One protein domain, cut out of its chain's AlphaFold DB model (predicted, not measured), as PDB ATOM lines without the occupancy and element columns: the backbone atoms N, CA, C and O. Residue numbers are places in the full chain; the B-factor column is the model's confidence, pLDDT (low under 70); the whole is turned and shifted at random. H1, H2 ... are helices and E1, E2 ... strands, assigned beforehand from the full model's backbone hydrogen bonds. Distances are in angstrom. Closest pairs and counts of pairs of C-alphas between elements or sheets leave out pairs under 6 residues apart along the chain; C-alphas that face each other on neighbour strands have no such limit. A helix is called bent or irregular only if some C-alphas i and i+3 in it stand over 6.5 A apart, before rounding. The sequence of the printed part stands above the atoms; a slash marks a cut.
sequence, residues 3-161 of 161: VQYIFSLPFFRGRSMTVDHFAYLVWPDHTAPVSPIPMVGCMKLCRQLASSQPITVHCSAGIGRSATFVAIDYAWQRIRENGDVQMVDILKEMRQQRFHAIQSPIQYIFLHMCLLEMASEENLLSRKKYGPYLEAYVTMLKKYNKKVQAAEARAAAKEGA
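This is residues 3 to 161 of the 161 residues of an uncharacterized protein of Haemonchus placei (UniProt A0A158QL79). A two-stranded hairpin, E1 and E2, reaches out as an arm on one side of a body of four crossed helices, H1 to H4, in which H2 and H4 pack together in the middle, H1 on both of them and H3 on H2. The long helix H5 folds back along H4 from a tight link and runs on past the body, where residues 149 to 161 stick out. The printed part has 159 residues, with two named strands and then five named helices along the chain; the class is mostly helix, and the sheet, E1 - E2, is antiparallel. The whole is only just loose, close to compact, with a radius of gyration of the C-alphas of 18.2 A, and spans 58 by 48 by 30 A.

E1 is residues 3 to 10, 22.3 A from first to last C-alpha, and begins at C-alpha 3 (24.457, -3.664, -54.846). E2 is residues 16 to 24, 25.5 A. H1 is residues 37 to 50, H2 residues 65 to 81, H3 residues 87 to 97 and H4 residues 105 to 121; H2 and H4 are each 24.7 A long, and H1 and H3 are 20.1 A and 15.9 A. H2 begins at C-alpha 65 (29.128, 7.864, -43.209) and has a kink of 26 degrees near residue 73. H5 is residues 127 to 159, 46.2 A, and ends at C-alpha 159 (5.121, 8.281, -26.967). It is irregular, with C-alphas 129 and 132 7.2 A apart, and has a kink of 27 degrees near residue 134.

E1 and E2 form a hairpin, antiparallel at 155 degrees between directions, with N 5 and O 21 at 2.9 A and N 9 and O 17 at 3.0 A, both within hydrogen-bond range. The closest C-alphas of E2 and H1 are those of Asp 20 and Leu 49, 7.8 A. H1, with residues 37 to 40 alone, touches H4, about perpendicular at 75 degrees, closest at Val 40 and Cys 114, C-alphas 6.2 A apart. H1 and H2 only just touch, with 3 pairs of C-alphas within 8 A, made by residues 39 to 43 and 69 to 73 alone; the closest are Met 43 and Asp 73, 7.3 A. H2 and H4 touch at a steep tilt of 46 degrees, the same way, with C-alphas of Ile 72 and Leu 111 closest at 5.7 A. H2 and H3 touch at a steep tilt of 59 degrees, opposite ways, with C-alphas of Ala 75 and Ile 90 closest at 6.2 A. H4 and H5 form a helical hairpin at a shallow tilt of 29 degrees, opposite ways; H5 touches H4 with residues 127 to 141 alone, C-alphas of Ser 120 and Arg 127 closest at 6.0 A. H5 is apart from H1, H2 and H3. Every O i to N i+4 pair is within hydrogen-bond range in H1, H3 and H4, with 12 of 13 in H2 and 27 of 29 in H5.

The C-alphas of Arg 13 and Ala 161 are the two farthest apart, 58.8 A. The printed part has no cut, and the links E2 to H1 and H1 to H2 are long. Mean pLDDT of the printed part is 91.4; residues 3, 10, 12 to 13, 29 to 30 and 160 to 161 of this model are under 70.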
ATOM      1  N   VAL A   3      25.139  -3.490 -53.569       61.28
ATOM      2  CA  VAL A   3      24.457  -3.664 -54.846       61.28
ATOM      3  C   VAL A   3      25.038  -2.630 -55.792       61.28
ATOM      4  O   VAL A   3      24.982  -1.431 -55.503       61.28
ATOM      5  N   GLN A   4      25.643  -3.110 -56.876       70.06
ATOM      6  CA  GLN A   4      26.072  -2.278 -57.991       70.06
ATOM      7  C   GLN A   4      24.891  -2.129 -58.944       70.06
ATOM      8  O   GLN A   4      24.315  -3.117 -59.399       70.06
ATOM      9  N   TYR A   5      24.549  -0.887 -59.248       74.12
ATOM     10  CA  TYR A   5      23.611  -0.549 -60.306       74.12
ATOM     11  C   TYR A   5      24.369   0.193 -61.398       74.12
ATOM     12  O   TYR A   5      25.186   1.063 -61.098       74.12
ATOM     13  N   ILE A   6      24.087  -0.152 -62.650       73.12
ATOM     14  CA  ILE A   6      24.635   0.535 -63.815       73.12
ATOM     15  C   ILE A   6      23.501   1.332 -64.445       73.12
ATOM     16  O   ILE A   6      22.502   0.760 -64.885       73.12
ATOM     17  N   PHE A   7      23.651   2.653 -64.478       76.19
ATOM     18  CA  PHE A   7      22.687   3.552 -65.107       76.19
ATOM     19  C   PHE A   7      23.280   4.165 -66.372       76.19
ATOM     20  O   PHE A   7      24.425   4.608 -66.358       76.19
ATOM     21  N   SER A   8      22.474   4.259 -67.430       73.06
ATOM     22  CA  SER A   8      22.778   5.060 -68.619       73.06
ATOM     23  C   SER A   8      21.924   6.321 -68.587       73.06
ATOM     24  O   SER A   8      20.707   6.248 -68.755       73.06
ATOM     25  N   LEU A   9      22.546   7.477 -68.356       70.50
ATOM     26  CA  LEU A   9      21.839   8.757 -68.268       70.50
ATOM     27  C   LEU A   9      21.963   9.535 -69.588       70.50
ATOM     28  O   LEU A   9      23.090   9.740 -70.051       70.50
ATOM     29  N   PRO A  10      20.852   9.993 -70.199       69.12
ATOM     30  CA  PRO A  10      20.905  10.894 -71.342       69.12
ATOM     31  C   PRO A  10      21.334  12.294 -70.886       69.12
ATOM     32  O   PRO A  10      20.765  12.873 -69.963       69.12
ATOM     33  N   PHE A  11      22.341  12.848 -71.547       72.19
ATOM     34  CA  PHE A  11      22.894  14.173 -71.293       72.19
ATOM     35  C   PHE A  11      22.498  15.156 -72.403       72.19
ATOM     36  O   PHE A  11      22.148  14.775 -73.527       72.19
ATOM     37  N   PHE A  12      22.600  16.452 -72.104       58.47
ATOM     38  CA  PHE A  12      22.365  17.531 -73.066       58.47
ATOM     39  C   PHE A  12      23.250  17.338 -74.318       58.47
ATOM     40  O   PHE A  12      24.457  17.125 -74.198       58.47
ATOM     41  N   ARG A  13      22.656  17.428 -75.520       68.44
ATOM     42  CA  ARG A  13      23.272  17.146 -76.846       68.44
ATOM     43  C   ARG A  13      23.539  15.668 -77.191       68.44
ATOM     44  O   ARG A  13      24.475  15.381 -77.932       68.44
ATOM     45  N   GLY A  14      22.729  14.732 -76.694       76.38
ATOM     46  CA  GLY A  14      22.738  13.340 -77.178       76.38
ATOM     47  C   GLY A  14      23.934  12.504 -76.718       76.38
ATOM     48  O   GLY A  14      24.194  11.444 -77.280       76.38
ATOM     49  N   ARG A  15      24.669  12.963 -75.700       77.81
ATOM     50  CA  ARG A  15      25.695  12.150 -75.035       77.81
ATOM     51  C   ARG A  15      25.024  11.282 -73.977       77.81
ATOM     52  O   ARG A  15      24.107  11.750 -73.315       77.81
ATOM     53  N   SER A  16      25.482  10.055 -73.793       80.75
ATOM     54  CA  SER A  16      25.109   9.212 -72.656       80.75
ATOM     55  C   SER A  16      26.322   9.001 -71.755       80.75
ATOM     56  O   SER A  16      27.463   9.048 -72.217       80.75
ATOM     57  N   MET A  17      26.079   8.798 -70.464       82.31
ATOM     58  CA  MET A  17      27.116   8.430 -69.502       82.31
ATOM     59  C   MET A  17      26.671   7.206 -68.714       82.31
ATOM     60  O   MET A  17      25.517   7.135 -68.284       82.31
ATOM     61  N   THR A  18      27.603   6.278 -68.524       85.94
ATOM     62  CA  THR A  18      27.446   5.128 -67.637       85.94
ATOM     63  C   THR A  18      27.848   5.529 -66.222       85.94
ATOM     64  O   THR A  18      28.910   6.117 -66.031       85.94
ATOM     65  N   VAL A  19      27.007   5.220 -65.238       89.50
ATOM     66  CA  VAL A  19      27.273   5.475 -63.817       89.50
ATOM     67  C   VAL A  19      27.288   4.156 -63.060       89.50
ATOM     68  O   VAL A  19      26.270   3.467 -63.022       89.50
ATOM     69  N   ASP A  20      28.417   3.855 -62.418       91.81
ATOM     70  CA  ASP A  20      28.531   2.787 -61.427       91.81
ATOM     71  C   ASP A  20      28.068   3.298 -60.059       91.81
ATOM     72  O   ASP A  20      28.713   4.142 -59.433       91.81
ATOM     73  N   HIS A  21      26.932   2.793 -59.589       93.00
ATOM     74  CA  HIS A  21      26.327   3.224 -58.335       93.00
ATOM     75  C   HIS A  21      26.381   2.115 -57.285       93.00
ATOM     76  O   HIS A  21      25.712   1.087 -57.417       93.00
ATOM     77  N   PHE A  22      27.134   2.361 -56.213       93.06
ATOM     78  CA  PHE A  22      27.307   1.441 -55.092       93.06
ATOM     79  C   PHE A  22      26.459   1.869 -53.900       93.06
ATOM     80  O   PHE A  22      26.630   2.960 -53.358       93.06
ATOM     81  N   ALA A  23      25.571   0.982 -53.452       91.69
ATOM     82  CA  ALA A  23      24.773   1.201 -52.251       91.69
ATOM     83  C   ALA A  23      25.244   0.297 -51.102       91.69
ATOM     84  O   ALA A  23      25.096  -0.926 -51.157       91.69
ATOM     85  N   TYR A  24      25.764   0.901 -50.028       89.50
ATOM     86  CA  TYR A  24      26.109   0.186 -48.799       89.50
ATOM     87  C   TYR A  24      24.920   0.181 -47.827       89.50
ATOM     88  O   TYR A  24      24.745   1.085 -47.010       89.50
ATOM     89  N   LEU A  25      24.087  -0.855 -47.923       86.50
ATOM     90  CA  LEU A  25      22.772  -0.902 -47.263       86.50
ATOM     91  C   LEU A  25      22.814  -1.287 -45.776       86.50
ATOM     92  O   LEU A  25      21.824  -1.138 -45.070       86.50
ATOM     93  N   VAL A  26      23.952  -1.788 -45.290       82.94
ATOM     94  CA  VAL A  26      24.079  -2.366 -43.939       82.94
ATOM     95  C   VAL A  26      24.873  -1.486 -42.971       82.94
ATOM     96  O   VAL A  26      25.330  -1.969 -41.939       82.94
ATOM     97  N   TRP A  27      25.070  -0.200 -43.289       87.25
ATOM     98  CA  TRP A  27      25.685   0.753 -42.359       87.25
ATOM     99  C   TRP A  27      24.622   1.256 -41.379       87.25
ATOM    100  O   TRP A  27      23.770   2.043 -41.798       87.25
ATOM    101  N   PRO A  28      24.667   0.867 -40.090       80.06
ATOM    102  CA  PRO A  28      23.619   1.234 -39.150       80.06
ATOM    103  C   PRO A  28      23.650   2.731 -38.829       80.06
ATOM    104  O   PRO A  28      24.705   3.375 -38.828       80.06
ATOM    105  N   ASP A  29      22.487   3.284 -38.517       68.56
ATOM    106  CA  ASP A  29      22.355   4.688 -38.151       68.56
ATOM    107  C   ASP A  29      23.187   5.013 -36.895       68.56
ATOM    108  O   ASP A  29      23.357   4.189 -35.995       68.56
ATOM    109  N   HIS A  30      23.796   6.206 -36.881       66.38
ATOM    110  CA  HIS A  30      24.643   6.759 -35.805       66.38
ATOM    111  C   HIS A  30      25.886   5.952 -35.372       66.38
ATOM    112  O   HIS A  30      26.655   6.418 -34.524       66.38
ATOM    113  N   THR A  31      26.140   4.788 -35.971       84.69
ATOM    114  CA  THR A  31      27.258   3.900 -35.619       84.69
ATOM    115  C   THR A  31      28.092   3.547 -36.855       84.69
ATOM    116  O   THR A  31      28.250   4.376 -37.761       84.69
ATOM    117  N   ALA A  32      28.695   2.358 -36.874       92.50
ATOM    118  CA  ALA A  32      29.553   1.881 -37.944       92.50
ATOM    119  C   ALA A  32      29.443   0.352 -38.124       92.50
ATOM    120  O   ALA A  32      28.987  -0.340 -37.209       92.50
ATOM    121  N   PRO A  33      29.830  -0.187 -39.296       93.69
ATOM    122  CA  PRO A  33      29.836  -1.625 -39.555       93.69
ATOM    123  C   PRO A  33      30.718  -2.414 -38.580       93.69
ATOM    124  O   PRO A  33      31.761  -1.944 -38.136       93.69
ATOM    125  N   VAL A  34      30.326  -3.654 -38.281       93.19
ATOM    126  CA  VAL A  34      31.080  -4.547 -37.376       93.19
ATOM    127  C   VAL A  34      32.420  -4.970 -37.985       93.19
ATOM    128  O   VAL A  34      33.412  -5.075 -37.272       93.19
ATOM    129  N   SER A  35      32.442  -5.221 -39.295       94.00
ATOM    130  CA  SER A  35      33.632  -5.665 -40.021       94.00
ATOM    131  C   SER A  35      34.116  -4.574 -40.980       94.00
ATOM    132  O   SER A  35      33.285  -4.023 -41.710       94.00
ATOM    133  N   PRO A  36      35.429  -4.273 -41.020       95.69
ATOM    134  CA  PRO A  36      35.997  -3.327 -41.978       95.69
ATOM    135  C   PRO A  36      36.112  -3.906 -43.397       95.69
ATOM    136  O   PRO A  36      36.120  -3.139 -44.356       95.69
ATOM    137  N   ILE A  37      36.156  -5.238 -43.540       95.12
ATOM    138  CA  ILE A  37      36.480  -5.934 -44.799       95.12
ATOM    139  C   ILE A  37      35.582  -5.495 -45.968       95.12
ATOM    140  O   ILE A  37      36.124  -5.090 -46.996       95.12
ATOM    141  N   PRO A  38      34.234  -5.500 -45.853       94.06
ATOM    142  CA  PRO A  38      33.393  -5.124 -46.988       94.06
ATOM    143  C   PRO A  38      33.617  -3.670 -47.405       94.06
ATOM    144  O   PRO A  38      33.675  -3.368 -48.587       94.06
ATOM    145  N   MET A  39      33.820  -2.776 -46.432       94.81
ATOM    146  CA  MET A  39      34.032  -1.354 -46.698       94.81
ATOM    147  C   MET A  39      35.349  -1.095 -47.436       94.81
ATOM    148  O   MET A  39      35.395  -0.282 -48.357       94.81
ATOM    149  N   VAL A  40      36.417  -1.795 -47.043       96.19
ATOM    150  CA  VAL A  40      37.717  -1.717 -47.721       96.19
ATOM    151  C   VAL A  40      37.612  -2.251 -49.150       96.19
ATOM    152  O   VAL A  40      38.093  -1.595 -50.074       96.19
ATOM    153  N   GLY A  41      36.925  -3.382 -49.345       95.19
ATOM    154  CA  GLY A  41      36.644  -3.930 -50.674       95.19
ATOM    155  C   GLY A  41      35.871  -2.950 -51.563       95.19
ATOM    156  O   GLY A  41      36.300  -2.679 -52.685       95.19
ATOM    157  N   CYS A  42      34.797  -2.354 -51.033       93.88
ATOM    158  CA  CYS A  42      34.002  -1.323 -51.704       93.88
ATOM    159  C   CYS A  42      34.864  -0.155 -52.171       93.88
ATOM    160  O   CYS A  42      34.871   0.200 -53.345       93.88
ATOM    161  N   MET A  43      35.635   0.424 -51.246       95.50
ATOM    162  CA  MET A  43      36.478   1.586 -51.512       95.50
ATOM    163  C   MET A  43      37.494   1.290 -52.622       95.50
ATOM    164  O   MET A  43      37.629   2.087 -53.554       95.50
ATOM    165  N   LYS A  44      38.152   0.122 -52.573       95.12
ATOM    166  CA  LYS A  44      39.103  -0.310 -53.607       95.12
ATOM    167  C   LYS A  44      38.434  -0.457 -54.973       95.12
ATOM    168  O   LYS A  44      38.970   0.046 -55.960       95.12
ATOM    169  N   LEU A  45      37.256  -1.080 -55.025       94.62
ATOM    170  CA  LEU A  45      36.490  -1.238 -56.260       94.62
ATOM    171  C   LEU A  45      36.040   0.117 -56.827       94.62
ATOM    172  O   LEU A  45      36.231   0.374 -58.016       94.62
ATOM    173  N   CYS A  46      35.523   1.017 -55.986       94.94
ATOM    174  CA  CYS A  46      35.148   2.367 -56.401       94.94
ATOM    175  C   CYS A  46      36.348   3.138 -56.971       94.94
ATOM    176  O   CYS A  46      36.221   3.752 -58.026       94.94
ATOM    177  N   ARG A  47      37.526   3.076 -56.327       94.38
ATOM    178  CA  ARG A  47      38.757   3.703 -56.850       94.38
ATOM    179  C   ARG A  47      39.185   3.124 -58.191       94.38
ATOM    180  O   ARG A  47      39.586   3.882 -59.070       94.38
ATOM    181  N   GLN A  48      39.106   1.803 -58.341       94.69
ATOM    182  CA  GLN A  48      39.462   1.130 -59.586       94.69
ATOM    183  C   GLN A  48      38.555   1.582 -60.739       94.69
ATOM    184  O   GLN A  48      39.059   1.948 -61.797       94.69
ATOM    185  N   LEU A  49      37.237   1.595 -60.530       93.62
ATOM    186  CA  LEU A  49      36.269   1.971 -61.566       93.62
ATOM    187  C   LEU A  49      36.338   3.460 -61.914       93.62
ATOM    188  O   LEU A  49      36.276   3.825 -63.085       93.62
ATOM    189  N   ALA A  50      36.551   4.317 -60.914       93.69
ATOM    190  CA  ALA A  50      36.618   5.758 -61.111       93.69
ATOM    191  C   ALA A  50      37.762   6.199 -62.033       93.69
ATOM    192  O   ALA A  50      37.682   7.276 -62.613       93.69
ATOM    193  N   SER A  51      38.822   5.397 -62.194       91.56
ATOM    194  CA  SER A  51      39.917   5.692 -63.132       91.56
ATOM    195  C   SER A  51      40.484   7.115 -62.965       91.56
ATOM    196  O   SER A  51      40.673   7.852 -63.930       91.56
ATOM    197  N   SER A  52      40.744   7.513 -61.714       90.88
ATOM    198  CA  SER A  52      41.200   8.860 -61.307       90.88
ATOM    199  C   SER A  52      40.191  10.004 -61.499       90.88
ATOM    200  O   SER A  52      40.536  11.161 -61.271       90.88
ATOM    201  N   GLN A  53      38.947   9.711 -61.882       93.50
ATOM    202  CA  GLN A  53      37.860  10.688 -61.867       93.50
ATOM    203  C   GLN A  53      37.306  10.874 -60.443       93.50
ATOM    204  O   GLN A  53      37.378   9.952 -59.624       93.50
ATOM    205  N   PRO A  54      36.726  12.046 -60.124       94.81
ATOM    206  CA  PRO A  54      36.086  12.271 -58.835       94.81
ATOM    207  C   PRO A  54      34.953  11.274 -58.561       94.81
ATOM    208  O   PRO A  54      34.089  11.046 -59.407       94.81
ATOM    209  N   ILE A  55      34.916  10.734 -57.341       96.44
ATOM    210  CA  ILE A  55      33.848   9.844 -56.876       96.44
ATOM    211  C   ILE A  55      32.843  10.666 -56.075       96.44
ATOM    212  O   ILE A  55      33.196  11.306 -55.083       96.44
ATOM    213  N   THR A  56      31.571  10.625 -56.472       96.50
ATOM    214  CA  THR A  56      30.497  11.231 -55.677       96.50
ATOM    215  C   THR A  56      30.108  10.290 -54.543       96.50
ATOM    216  O   THR A  56      29.647   9.180 -54.784       96.50
ATOM    217  N   VAL A  57      30.265  10.748 -53.299       97.00
ATOM    218  CA  VAL A  57      29.915   9.987 -52.092       97.00
ATOM    219  C   VAL A  57      28.862  10.758 -51.307       97.00
ATOM    220  O   VAL A  57      29.076  11.916 -50.947       97.00
ATOM    221  N   HIS A  58      27.739  10.119 -50.984       96.06
ATOM    222  CA  HIS A  58      26.685  10.740 -50.183       96.06
ATOM    223  C   HIS A  58      26.095   9.776 -49.147       96.06
ATOM    224  O   HIS A  58      26.361   8.578 -49.142       96.06
ATOM    225  N   CYS A  59      25.363  10.337 -48.188       92.56
ATOM    226  CA  CYS A  59      24.506   9.598 -47.268       92.56
ATOM    227  C   CYS A  59      23.215  10.410 -47.117       92.56
ATOM    228  O   CYS A  59      22.640  10.782 -48.135       92.56
ATOM    229  N   SER A  60      22.793  10.733 -45.893       92.75
ATOM    230  CA  SER A  60      21.743  11.728 -45.644       92.75
ATOM    231  C   SER A  60      22.340  13.147 -45.610       92.75
ATOM    232  O   SER A  60      22.306  13.853 -46.608       92.75
ATOM    233  N   ALA A  61      23.010  13.541 -44.519       92.56
ATOM    234  CA  ALA A  61      23.652  14.862 -44.402       92.56
ATOM    235  C   ALA A  61      25.046  14.963 -45.073       92.56
ATOM    236  O   ALA A  61      25.646  16.035 -45.171       92.56
ATOM    237  N   GLY A  62      25.622  13.833 -45.491       95.12
ATOM    238  CA  GLY A  62      26.949  13.775 -46.112       95.12
ATOM    239  C   GLY A  62      28.128  14.066 -45.172       95.12
ATOM    240  O   GLY A  62      29.230  14.289 -45.652       95.12
ATOM    241  N   ILE A  63      27.935  14.102 -43.850       96.38
ATOM    242  CA  ILE A  63      28.995  14.458 -42.874       96.38
ATOM    243  C   ILE A  63      29.462  13.285 -41.995       96.38
ATOM    244  O   ILE A  63      30.568  13.311 -41.471       96.38
ATOM    245  N   GLY A  64      28.645  12.236 -41.846       95.44
ATOM    246  CA  GLY A  64      28.965  11.052 -41.038       95.44
ATOM    247  C   GLY A  64      29.586   9.929 -41.871       95.44
ATOM    248  O   GLY A  64      30.798   9.876 -42.062       95.44
ATOM    249  N   ARG A  65      28.731   9.042 -42.405       95.88
ATOM    250  CA  ARG A  65      29.128   7.864 -43.209       95.88
ATOM    251  C   ARG A  65      29.956   8.253 -44.432       95.88
ATOM    252  O   ARG A  65      31.023   7.696 -44.637       95.88
ATOM    253  N   SER A  66      29.511   9.267 -45.179       96.44
ATOM    254  CA  SER A  66      30.220   9.755 -46.370       96.44
ATOM    255  C   SER A  66      31.614  10.265 -46.043       96.44
ATOM    256  O   SER A  66      32.577   9.830 -46.659       96.44
ATOM    257  N   ALA A  67      31.743  11.132 -45.035       97.69
ATOM    258  CA  ALA A  67      33.049  11.640 -44.631       97.69
ATOM    259  C   ALA A  67      33.953  10.523 -44.096       97.69
ATOM    260  O   ALA A  67      35.150  10.550 -44.339       97.69
ATOM    261  N   THR A  68      33.385   9.526 -43.412       97.88
ATOM    262  CA  THR A  68      34.140   8.355 -42.941       97.88
ATOM    263  C   THR A  68      34.652   7.526 -44.118       97.88
ATOM    264  O   THR A  68      35.821   7.169 -44.126       97.88
ATOM    265  N   PHE A  69      33.816   7.271 -45.128       97.75
ATOM    266  CA  PHE A  69      34.212   6.572 -46.353       97.75
ATOM    267  C   PHE A  69      35.350   7.297 -47.083       97.75
ATOM    268  O   PHE A  69      36.372   6.688 -47.383       97.75
ATOM    269  N   VAL A  70      35.209   8.611 -47.295       98.25
ATOM    270  CA  VAL A  70      36.248   9.443 -47.930       98.25
ATOM    271  C   VAL A  70      37.535   9.453 -47.097       98.25
ATOM    272  O   VAL A  70      38.628   9.343 -47.645       98.25
ATOM    273  N   ALA A  71      37.420   9.528 -45.768       98.44
ATOM    274  CA  ALA A  71      38.575   9.559 -44.878       98.44
ATOM    275  C   ALA A  71      39.398   8.266 -44.897       98.44
ATOM    276  O   ALA A  71      40.596   8.345 -44.653       98.44
ATOM    277  N   ILE A  72      38.803   7.097 -45.183       98.38
ATOM    278  CA  ILE A  72      39.549   5.826 -45.294       98.38
ATOM    279  C   ILE A  72      40.609   5.952 -46.380       98.38
ATOM    280  O   ILE A  72      41.785   5.683 -46.146       98.38
ATOM    281  N   ASP A  73      40.182   6.401 -47.554       97.69
ATOM    282  CA  ASP A  73      41.055   6.552 -48.703       97.69
ATOM    283  C   ASP A  73      42.049   7.712 -48.537       97.69
ATOM    284  O   ASP A  73      43.240   7.577 -48.827       97.69
ATOM    285  N   TYR A  74      41.575   8.848 -48.024       98.25
ATOM    286  CA  TYR A  74      42.428  10.008 -47.777       98.25
ATOM    287  C   TYR A  74      43.531   9.693 -46.759       98.25
ATOM    288  O   TYR A  74      44.709   9.904 -47.037       98.25
ATOM    289  N   ALA A  75      43.174   9.119 -45.608       98.56
ATOM    290  CA  ALA A  75      44.140   8.757 -44.576       98.56
ATOM    291  C   ALA A  75      45.161   7.733 -45.083       98.56
ATOM    292  O   ALA A  75      46.341   7.851 -44.767       98.56
ATOM    293  N   TRP A  76      44.736   6.765 -45.903       97.94
ATOM    294  CA  TRP A  76      45.651   5.787 -46.492       97.94
ATOM    295  C   TRP A  76      46.715   6.436 -47.370       97.94
ATOM    296  O   TRP A  76      47.899   6.140 -47.225       97.94
ATOM    297  N   GLN A  77      46.310   7.359 -48.244       96.88
ATOM    298  CA  GLN A  77      47.240   8.111 -49.091       96.88
ATOM    299  C   GLN A  77      48.217   8.932 -48.241       96.88
ATOM    300  O   GLN A  77      49.425   8.833 -48.432       96.88
ATOM    301  N   ARG A  78      47.709   9.646 -47.231       98.12
ATOM    302  CA  ARG A  78      48.522  10.474 -46.329       98.12
ATOM    303  C   ARG A  78      49.545   9.657 -45.533       98.12
ATOM    304  O   ARG A  78      50.694  10.072 -45.438       98.12
ATOM    305  N   ILE A  79      49.156   8.489 -45.015       97.00
ATOM    306  CA  ILE A  79      50.058   7.567 -44.300       97.00
ATOM    307  C   ILE A  79      51.147   7.028 -45.235       97.00
ATOM    308  O   ILE A  79      52.296   6.879 -44.827       97.00
ATOM    309  N   ARG A  80      50.805   6.742 -46.497       95.69
ATOM    310  CA  ARG A  80      51.776   6.267 -47.494       95.69
ATOM    311  C   ARG A  80      52.761   7.348 -47.929       95.69
ATOM    312  O   ARG A  80      53.904   7.023 -48.233       95.69
ATOM    313  N   GLU A  81      52.326   8.601 -47.969       96.88
ATOM    314  CA  GLU A  81      53.196   9.752 -48.222       96.88
ATOM    315  C   GLU A  81      54.108  10.049 -47.026       96.88
ATOM    316  O   GLU A  81      55.278  10.376 -47.208       96.88
ATOM    317  N   ASN A  82      53.575   9.944 -45.806       95.62
ATOM    318  CA  ASN A  82      54.297  10.215 -44.571       95.62
ATOM    319  C   ASN A  82      53.793   9.317 -43.427       95.62
ATOM    320  O   ASN A  82      52.702   9.524 -42.890       95.62
ATOM    321  N   GLY A  83      54.634   8.370 -43.004       91.81
ATOM    322  CA  GLY A  83      54.329   7.432 -41.920       91.81
ATOM    323  C   GLY A  83      54.157   8.075 -40.538       91.81
ATOM    324  O   GLY A  83      53.581   7.440 -39.657       91.81
ATOM    325  N   ASP A  84      54.586   9.327 -40.353       94.69
ATOM    326  CA  ASP A  84      54.461  10.066 -39.088       94.69
ATOM    327  C   ASP A  84      53.132  10.834 -38.959       94.69
ATOM    328  O   ASP A  84      52.885  11.510 -37.952       94.69
ATOM    329  N   VAL A  85      52.256  10.743 -39.969       96.38
ATOM    330  CA  VAL A  85      50.932  11.377 -39.958       96.38
ATOM    331  C   VAL A  85      50.143  10.964 -38.723       96.38
ATOM    332  O   VAL A  85      49.905   9.785 -38.456       96.38
ATOM    333  N   GLN A  86      49.663  11.965 -37.989       97.56
ATOM    334  CA  GLN A  86      48.765  11.741 -36.870       97.56
ATOM    335  C   GLN A  86      47.323  11.691 -37.371       97.56
ATOM    336  O   GLN A  86      46.846  12.580 -38.075       97.56
ATOM    337  N   MET A  87      46.570  10.689 -36.925       97.81
ATOM    338  CA  MET A  87      45.163  10.535 -37.312       97.81
ATOM    339  C   MET A  87      44.281  11.717 -36.886       97.81
ATOM    340  O   MET A  87      43.196  11.917 -37.440       97.81
ATOM    341  N   VAL A  88      44.699  12.502 -35.888       97.75
ATOM    342  CA  VAL A  88      43.987  13.728 -35.496       97.75
ATOM    343  C   VAL A  88      44.119  14.819 -36.558       97.75
ATOM    344  O   VAL A  88      43.188  15.602 -36.739       97.75
ATOM    345  N   ASP A  89      45.232  14.850 -37.288       97.94
ATOM    346  CA  ASP A  89      45.455  15.832 -38.343       97.94
ATOM    347  C   ASP A  89      44.615  15.494 -39.571       97.94
ATOM    348  O   ASP A  89      43.928  16.379 -40.068       97.94
ATOM    349  N   ILE A  90      44.482  14.206 -39.915       98.50
ATOM    350  CA  ILE A  90      43.486  13.729 -40.894       98.50
ATOM    351  C   ILE A  90      42.084  14.253 -40.559       98.50
ATOM    352  O   ILE A  90      41.372  14.761 -41.423       98.50
ATOM    353  N   LEU A  91      41.658  14.149 -39.295       98.31
ATOM    354  CA  LEU A  91      40.335  14.626 -38.884       98.31
ATOM    355  C   LEU A  91      40.201  16.150 -39.034       98.31
ATOM    356  O   LEU A  91      39.147  16.629 -39.460       98.31
ATOM    357  N   LYS A  92      41.240  16.914 -38.676       98.25
ATOM    358  CA  LYS A  92      41.258  18.375 -38.836       98.25
ATOM    359  C   LYS A  92      41.198  18.766 -40.312       98.25
ATOM    360  O   LYS A  92      40.355  19.582 -40.664       98.25
ATOM    361  N   GLU A  93      42.027  18.155 -41.155       98.25
ATOM    362  CA  GLU A  93      42.072  18.361 -42.610       98.25
ATOM    363  C   GLU A  93      40.696  18.067 -43.238       98.25
ATOM    364  O   GLU A  93      40.127  18.910 -43.935       98.25
ATOM    365  N   MET A  94      40.074  16.935 -42.888       98.31
ATOM    366  CA  MET A  94      38.717  16.594 -43.340       98.31
ATOM    367  C   MET A  94      37.676  17.641 -42.912       98.31
ATOM    368  O   MET A  94      36.784  17.992 -43.686       98.31
ATOM    369  N   ARG A  95      37.780  18.168 -41.685       98.19
ATOM    370  CA  ARG A  95      36.851  19.180 -41.153       98.19
ATOM    371  C   ARG A  95      37.071  20.580 -41.718       98.19
ATOM    372  O   ARG A  95      36.123  21.361 -41.720       98.19
ATOM    373  N   GLN A  96      38.266  20.885 -42.218       98.12
ATOM    374  CA  GLN A  96      38.530  22.113 -42.973       98.12
ATOM    375  C   GLN A  96      37.826  22.095 -44.336       98.12
ATOM    376  O   GLN A  96      37.390  23.141 -44.806       98.12
ATOM    377  N   GLN A  97      37.664  20.918 -44.947       97.50
ATOM    378  CA  GLN A  97      36.967  20.779 -46.229       97.50
ATOM    379  C   GLN A  97      35.451  20.603 -46.078       97.50
ATOM    380  O   GLN A  97      34.685  21.070 -46.923       97.50
ATOM    381  N   ARG A  98      34.991  19.927 -45.017       97.38
ATOM    382  CA  ARG A  98      33.561  19.703 -44.769       97.38
ATOM    383  C   ARG A  98      33.226  19.779 -43.285       97.38
ATOM    384  O   ARG A  98      33.654  18.949 -42.483       97.38
ATOM    385  N   PHE A  99      32.395  20.756 -42.934       96.31
ATOM    386  CA  PHE A  99      31.943  20.976 -41.564       96.31
ATOM    387  C   PHE A  99      31.352  19.696 -40.947       96.31
ATOM    388  O   PHE A  99      30.578  18.984 -41.584       96.31
ATOM    389  N   HIS A 100      31.745  19.395 -39.704       95.19
ATOM    390  CA  HIS A 100      31.372  18.173 -38.978       95.19
ATOM    391  C   HIS A 100      31.716  16.839 -39.667       95.19
ATOM    392  O   HIS A 100      31.128  15.811 -39.320       95.19
ATOM    393  N   ALA A 101      32.691  16.812 -40.584       97.62
ATOM    394  CA  ALA A 101      33.230  15.561 -41.109       97.62
ATOM    395  C   ALA A 101      33.604  14.594 -39.969       97.62
ATOM    396  O   ALA A 101      34.292  14.974 -39.011       97.62
ATOM    397  N   ILE A 102      33.124  13.352 -40.103       96.56
ATOM    398  CA  ILE A 102      33.192  12.277 -39.106       96.56
ATOM    399  C   ILE A 102      32.487  12.711 -37.813       96.56
ATOM    400  O   ILE A 102      33.069  13.308 -36.900       96.56
ATOM    401  N   GLN A 103      31.189  12.413 -37.762       94.19
ATOM    402  CA  GLN A 103      30.268  12.956 -36.765       94.19
ATOM    403  C   GLN A 103      30.353  12.237 -35.409       94.19
ATOM    404  O   GLN A 103      30.029  12.830 -34.383       94.19
ATOM    405  N   SER A 104      30.779  10.970 -35.388       93.56
ATOM    406  CA  SER A 104      30.785  10.129 -34.185       93.56
ATOM    407  C   SER A 104      32.171   9.542 -33.887       93.56
ATOM    408  O   SER A 104      32.858   9.105 -34.815       93.56
ATOM    409  N   PRO A 105      32.565   9.414 -32.605       94.56
ATOM    410  CA  PRO A 105      33.766   8.674 -32.217       94.56
ATOM    411  C   PRO A 105      33.785   7.229 -32.736       94.56
ATOM    412  O   PRO A 105      34.842   6.723 -33.092       94.56
ATOM    413  N   ILE A 106      32.623   6.571 -32.842       95.75
ATOM    414  CA  ILE A 106      32.525   5.194 -33.360       95.75
ATOM    415  C   ILE A 106      32.930   5.139 -34.836       95.75
ATOM    416  O   ILE A 106      33.634   4.221 -35.246       95.75
ATOM    417  N   GLN A 107      32.536   6.142 -35.624       96.25
ATOM    418  CA  GLN A 107      32.941   6.269 -37.026       96.25
ATOM    419  C   GLN A 107      34.445   6.532 -37.151       96.25
ATOM    420  O   GLN A 107      35.102   5.951 -38.009       96.25
ATOM    421  N   TYR A 108      35.000   7.356 -36.259       97.62
ATOM    422  CA  TYR A 108      36.437   7.605 -36.214       97.62
ATOM    423  C   TYR A 108      37.228   6.342 -35.844       97.62
ATOM    424  O   TYR A 108      38.231   6.045 -36.481       97.62
ATOM    425  N   ILE A 109      36.762   5.536 -34.886       97.44
ATOM    426  CA  ILE A 109      37.385   4.238 -34.569       97.44
ATOM    427  C   ILE A 109      37.255   3.271 -35.755       97.44
ATOM    428  O   ILE A 109      38.218   2.590 -36.097       97.44
ATOM    429  N   PHE A 110      36.097   3.236 -36.421       97.81
ATOM    430  CA  PHE A 110      35.892   2.390 -37.597       97.81
ATOM    431  C   PHE A 110      36.847   2.739 -38.746       97.81
ATOM    432  O   PHE A 110      37.407   1.831 -39.355       97.81
ATOM    433  N   LEU A 111      37.123   4.029 -38.977       98.31
ATOM    434  CA  LEU A 111      38.172   4.477 -39.899       98.31
ATOM    435  C   LEU A 111      39.524   3.804 -39.587       98.31
ATOM    436  O   LEU A 111      40.162   3.280 -40.496       98.31
ATOM    437  N   HIS A 112      39.930   3.728 -38.315       98.19
ATOM    438  CA  HIS A 112      41.174   3.043 -37.933       98.19
ATOM    439  C   HIS A 112      41.114   1.540 -38.222       98.19
ATOM    440  O   HIS A 112      42.096   0.973 -38.690       98.19
ATOM    441  N   MET A 113      39.968   0.890 -37.990       98.31
ATOM    442  CA  MET A 113      39.801  -0.534 -38.310       98.31
ATOM    443  C   MET A 113      39.953  -0.791 -39.814       98.31
ATOM    444  O   MET A 113      40.581  -1.772 -40.202       98.31
ATOM    445  N   CYS A 114      39.441   0.106 -40.662       98.31
ATOM    446  CA  CYS A 114      39.639   0.037 -42.111       98.31
ATOM    447  C   CYS A 114      41.106   0.236 -42.517       98.31
ATOM    448  O   CYS A 114      41.587  -0.483 -43.388       98.31
ATOM    449  N   LEU A 115      41.835   1.157 -41.879       98.12
ATOM    450  CA  LEU A 115      43.265   1.363 -42.150       98.12
ATOM    451  C   LEU A 115      44.113   0.148 -41.748       98.12
ATOM    452  O   LEU A 115      45.009  -0.248 -42.489       98.12
ATOM    453  N   LEU A 116      43.808  -0.478 -40.607       97.69
ATOM    454  CA  LEU A 116      44.486  -1.701 -40.159       97.69
ATOM    455  C   LEU A 116      44.189  -2.891 -41.081       97.69
ATOM    456  O   LEU A 116      45.093  -3.672 -41.373       97.69
ATOM    457  N   GLU A 117      42.953  -3.006 -41.577       97.75
ATOM    458  CA  GLU A 117      42.598  -4.003 -42.593       97.75
ATOM    459  C   GLU A 117      43.383  -3.772 -43.892       97.75
ATOM    460  O   GLU A 117      43.982  -4.712 -44.404       97.75
ATOM    461  N   MET A 118      43.471  -2.528 -44.382       96.81
ATOM    462  CA  MET A 118      44.265  -2.208 -45.577       96.81
ATOM    463  C   MET A 118      45.747  -2.537 -45.404       96.81
ATOM    464  O   MET A 118      46.326  -3.202 -46.262       96.81
ATOM    465  N   ALA A 119      46.342  -2.151 -44.273       96.62
ATOM    466  CA  ALA A 119      47.721  -2.506 -43.952       96.62
ATOM    467  C   ALA A 119      47.928  -4.025 -43.907       96.62
ATOM    468  O   ALA A 119      48.991  -4.521 -44.283       96.62
ATOM    469  N   SER A 120      46.917  -4.777 -43.475       96.44
ATOM    470  CA  SER A 120      46.994  -6.230 -43.472       96.44
ATOM    471  C   SER A 120      46.851  -6.863 -44.848       96.44
ATOM    472  O   SER A 120      47.540  -7.848 -45.105       96.44
ATOM    473  N   GLU A 121      45.988  -6.342 -45.719       94.88
ATOM    474  CA  GLU A 121      45.864  -6.820 -47.102       94.88
ATOM    475  C   GLU A 121      47.136  -6.548 -47.918       94.88
ATOM    476  O   GLU A 121      47.482  -7.335 -48.795       94.88
ATOM    477  N   GLU A 122      47.867  -5.478 -47.593       95.06
ATOM    478  CA  GLU A 122      49.166  -5.152 -48.197       95.06
ATOM    479  C   GLU A 122      50.362  -5.834 -47.499       95.06
ATOM    480  O   GLU A 122      51.513  -5.534 -47.800       95.06
ATOM    481  N   ASN A 123      50.118  -6.786 -46.588       95.50
ATOM    482  CA  ASN A 123      51.146  -7.525 -45.835       95.50
ATOM    483  C   ASN A 123      52.089  -6.649 -44.981       95.50
ATOM    484  O   ASN A 123      53.152  -7.108 -44.561       95.50
ATOM    485  N   LEU A 124      51.693  -5.414 -44.663       95.12
ATOM    486  CA  LEU A 124      52.435  -4.507 -43.778       95.12
ATOM    487  C   LEU A 124      52.177  -4.819 -42.296       95.12
ATOM    488  O   LEU A 124      52.993  -4.514 -41.426       95.12
ATOM    489  N   LEU A 125      51.041  -5.455 -41.997       94.62
ATOM    490  CA  LEU A 125      50.631  -5.841 -40.651       94.62
ATOM    491  C   LEU A 125      50.001  -7.236 -40.661       94.62
ATOM    492  O   LEU A 125      49.147  -7.545 -41.478       94.62
ATOM    493  N   SER A 126      50.366  -8.101 -39.716       95.38
ATOM    494  CA  SER A 126      49.669  -9.386 -39.577       95.38
ATOM    495  C   SER A 126      48.282  -9.185 -38.960       95.38
ATOM    496  O   SER A 126      48.178  -8.525 -37.922       95.38
ATOM    497  N   ARG A 127      47.246  -9.859 -39.488       92.00
ATOM    498  CA  ARG A 127      45.908  -9.917 -38.856       92.00
ATOM    499  C   ARG A 127      45.947 -10.293 -37.377       92.00
ATOM    500  O   ARG A 127      45.189  -9.748 -36.582       92.00
ATOM    501  N   LYS A 128      46.893 -11.147 -36.973       94.19
ATOM    502  CA  LYS A 128      47.091 -11.517 -35.562       94.19
ATOM    503  C   LYS A 128      47.450 -10.317 -34.680       94.19
ATOM    504  O   LYS A 128      47.041 -10.277 -33.527       94.19
ATOM    505  N   LYS A 129      48.199  -9.342 -35.211       94.38
ATOM    506  CA  LYS A 129      48.639  -8.163 -34.453       94.38
ATOM    507  C   LYS A 129      47.507  -7.167 -34.201       94.38
ATOM    508  O   LYS A 129      47.524  -6.548 -33.144       94.38
ATOM    509  N   TYR A 130      46.542  -7.014 -35.117       94.44
ATOM    510  CA  TYR A 130      45.413  -6.096 -34.893       94.44
ATOM    511  C   TYR A 130      44.096  -6.751 -34.473       94.44
ATOM    512  O   TYR A 130      43.168  -6.035 -34.095       94.44
ATOM    513  N   GLY A 131      44.026  -8.085 -34.458       96.38
ATOM    514  CA  GLY A 131      42.892  -8.845 -33.925       96.38
ATOM    515  C   GLY A 131      42.369  -8.323 -32.578       96.38
ATOM    516  O   GLY A 131      41.174  -8.043 -32.495       96.38
ATOM    517  N   PRO A 132      43.225  -8.060 -31.568       97.50
ATOM    518  CA  PRO A 132      42.769  -7.523 -30.283       97.50
ATOM    519  C   PRO A 132      42.050  -6.168 -30.384       97.50
ATOM    520  O   PRO A 132      41.077  -5.926 -29.669       97.50
ATOM    521  N   TYR A 133      42.480  -5.284 -31.293       97.06
ATOM    522  CA  TYR A 133      41.801  -4.002 -31.518       97.06
ATOM    523  C   TYR A 133      40.442  -4.199 -32.190       97.06
ATOM    524  O   TYR A 133      39.473  -3.541 -31.810       97.06
ATOM    525  N   LEU A 134      40.354  -5.131 -33.143       97.06
ATOM    526  CA  LEU A 134      39.091  -5.479 -33.791       97.06
ATOM    527  C   LEU A 134      38.108  -6.094 -32.782       97.06
ATOM    528  O   LEU A 134      36.946  -5.700 -32.738       97.06
ATOM    529  N   GLU A 135      38.565  -7.000 -31.921       97.50
ATOM    530  CA  GLU A 135      37.751  -7.594 -30.853       97.50
ATOM    531  C   GLU A 135      37.247  -6.539 -29.857       97.50
ATOM    532  O   GLU A 135      36.061  -6.527 -29.500       97.50
ATOM    533  N   ALA A 136      38.119  -5.611 -29.447       97.69
ATOM    534  CA  ALA A 136      37.752  -4.493 -28.583       97.69
ATOM    535  C   ALA A 136      36.711  -3.576 -29.249       97.69
ATOM    536  O   ALA A 136      35.710  -3.218 -28.618       97.69
ATOM    537  N   TYR A 137      36.896  -3.255 -30.532       97.06
ATOM    538  CA  TYR A 137      35.939  -2.487 -31.328       97.06
ATOM    539  C   TYR A 137      34.574  -3.179 -31.399       97.06
ATOM    540  O   TYR A 137      33.554  -2.570 -31.071       97.06
ATOM    541  N   VAL A 138      34.544  -4.467 -31.751       96.19
ATOM    542  CA  VAL A 138      33.307  -5.255 -31.850       96.19
ATOM    543  C   VAL A 138      32.591  -5.321 -30.499       96.19
ATOM    544  O   VAL A 138      31.367  -5.181 -30.432       96.19
ATOM    545  N   THR A 139      33.334  -5.497 -29.407       96.75
ATOM    546  CA  THR A 139      32.782  -5.535 -28.044       96.75
ATOM    547  C   THR A 139      32.164  -4.193 -27.654       96.75
ATOM    548  O   THR A 139      31.030  -4.144 -27.164       96.75
ATOM    549  N   MET A 140      32.878  -3.094 -27.912       95.62
ATOM    550  CA  MET A 140      32.398  -1.730 -27.687       95.62
ATOM    551  C   MET A 140      31.121  -1.458 -28.489       95.62
ATOM    552  O   MET A 140      30.122  -1.013 -27.917       95.62
ATOM    553  N   LEU A 141      31.114  -1.810 -29.778       94.12
ATOM    554  CA  LEU A 141      29.987  -1.599 -30.682       94.12
ATOM    555  C   LEU A 141      28.742  -2.378 -30.234       94.12
ATOM    556  O   LEU A 141      27.655  -1.809 -30.161       94.12
ATOM    557  N   LYS A 142      28.888  -3.652 -29.842       91.88
ATOM    558  CA  LYS A 142      27.778  -4.459 -29.295       91.88
ATOM    559  C   LYS A 142      27.166  -3.813 -28.050       91.88
ATOM    560  O   LYS A 142      25.943  -3.724 -27.934       91.88
ATOM    561  N   LYS A 143      28.007  -3.342 -27.122       92.12
ATOM    562  CA  LYS A 143      27.554  -2.670 -25.895       92.12
ATOM    563  C   LYS A 143      26.833  -1.359 -26.207       92.12
ATOM    564  O   LYS A 143      25.817  -1.070 -25.576       92.12
ATOM    565  N   TYR A 144      27.348  -0.583 -27.158       91.06
ATOM    566  CA  TYR A 144      26.734   0.667 -27.592       91.06
ATOM    567  C   TYR A 144      25.371   0.422 -28.249       91.06
ATOM    568  O   TYR A 144      24.374   0.973 -27.791       91.06
ATOM    569  N   ASN A 145      25.295  -0.485 -29.227       87.19
ATOM    570  CA  ASN A 145      24.056  -0.797 -29.945       87.19
ATOM    571  C   ASN A 145      22.958  -1.304 -29.003       87.19
ATOM    572  O   ASN A 145      21.819  -0.860 -29.097       87.19
ATOM    573  N   LYS A 146      23.306  -2.157 -28.028       88.94
ATOM    574  CA  LYS A 146      22.350  -2.616 -27.007       88.94
ATOM    575  C   LYS A 146      21.800  -1.460 -26.164       88.94
ATOM    576  O   LYS A 146      20.624  -1.464 -25.814       88.94
ATOM    577  N   LYS A 147      22.640  -0.476 -25.818       88.44
ATOM    578  CA  LYS A 147      22.204   0.718 -25.075       88.44
ATOM    579  C   LYS A 147      21.286   1.607 -25.911       88.44
ATOM    580  O   LYS A 147      20.294   2.080 -25.371       88.44
ATOM    581  N   VAL A 148      21.609   1.811 -27.189       85.38
ATOM    582  CA  VAL A 148      20.788   2.605 -28.119       85.38
ATOM    583  C   VAL A 148      19.409   1.975 -28.282       85.38
ATOM    584  O   VAL A 148      18.418   2.624 -27.973       85.38
ATOM    585  N   GLN A 149      19.348   0.680 -28.603       86.44
ATOM    586  CA  GLN A 149      18.083  -0.055 -28.738       86.44
ATOM    587  C   GLN A 149      17.234   0.010 -27.461       86.44
ATOM    588  O   GLN A 149      16.024   0.208 -27.516       86.44
ATOM    589  N   ALA A 150      17.863  -0.124 -26.287       88.31
ATOM    590  CA  ALA A 150      17.158  -0.004 -25.014       88.31
ATOM    591  C   ALA A 150      16.626   1.419 -24.759       88.31
ATOM    592  O   ALA A 150      15.586   1.571 -24.121       88.31
ATOM    593  N   ALA A 151      17.332   2.458 -25.212       86.75
ATOM    594  CA  ALA A 151      16.886   3.844 -25.095       86.75
ATOM    595  C   ALA A 151      15.733   4.152 -26.063       86.75
ATOM    596  O   ALA A 151      14.738   4.734 -25.639       86.75
ATOM    597  N   GLU A 152      15.828   3.700 -27.313       86.75
ATOM    598  CA  GLU A 152      14.778   3.836 -28.332       86.75
ATOM    599  C   GLU A 152      13.491   3.123 -27.905       86.75
ATOM    600  O   GLU A 152      12.421   3.725 -27.923       86.75
ATOM    601  N   ALA A 153      13.592   1.887 -27.404       88.00
ATOM    602  CA  ALA A 153      12.440   1.150 -26.885       88.00
ATOM    603  C   ALA A 153      11.753   1.882 -25.715       88.00
ATOM    604  O   ALA A 153      10.528   1.888 -25.614       88.00
ATOM    605  N   ARG A 154      12.531   2.534 -24.837       89.12
ATOM    606  CA  ARG A 154      11.993   3.350 -23.733       89.12
ATOM    607  C   ARG A 154      11.335   4.640 -24.218       89.12
ATOM    608  O   ARG A 154      10.389   5.082 -23.577       89.12
ATOM    609  N   ALA A 155      11.849   5.260 -25.279       88.12
ATOM    610  CA  ALA A 155      11.258   6.460 -25.870       88.12
ATOM    611  C   ALA A 155       9.928   6.128 -26.563       88.12
ATOM    612  O   ALA A 155       8.915   6.739 -26.246       88.12
ATOM    613  N   ALA A 156       9.903   5.073 -27.383       87.94
ATOM    614  CA  ALA A 156       8.691   4.603 -28.055       87.94
ATOM    615  C   ALA A 156       7.576   4.222 -27.063       87.94
ATOM    616  O   ALA A 156       6.412   4.545 -27.277       87.94
ATOM    617  N   ALA A 157       7.928   3.593 -25.935       87.69
ATOM    618  CA  ALA A 157       6.966   3.267 -24.881       87.69
ATOM    619  C   ALA A 157       6.363   4.503 -24.181       87.69
ATOM    620  O   ALA A 157       5.297   4.390 -23.584       87.69
ATOM    621  N   LYS A 158       7.036   5.662 -24.221       80.44
ATOM    622  CA  LYS A 158       6.537   6.925 -23.653       80.44
ATOM    623  C   LYS A 158       5.690   7.736 -24.629       80.44
ATOM    624  O   LYS A 158       4.874   8.516 -24.173       80.44
ATOM    625  N   GLU A 159       5.908   7.590 -25.933       75.19
ATOM    626  CA  GLU A 159       5.121   8.281 -26.967       75.19
ATOM    627  C   GLU A 159       3.789   7.574 -27.263       75.19
ATOM    628  O   GLU A 159       2.870   8.187 -27.796       75.19
ATOM    629  N   GLY A 160       3.680   6.288 -26.914       63.09
ATOM    630  CA  GLY A 160       2.444   5.506 -27.022       63.09
ATOM    631  C   GLY A 160       1.544   5.514 -25.777       63.09
ATOM    632  O   GLY A 160       0.565   4.769 -25.768       63.09
ATOM    633  N   ALA A 161       1.883   6.287 -24.739       52.88
ATOM    634  CA  ALA A 161       1.132   6.437 -23.486       52.88
ATOM    635  C   ALA A 161       0.651   7.884 -23.322       52.88
ATOM    636  O   ALA A 161      -0.468   8.065 -22.795       52.88
TER     637      ALA A 161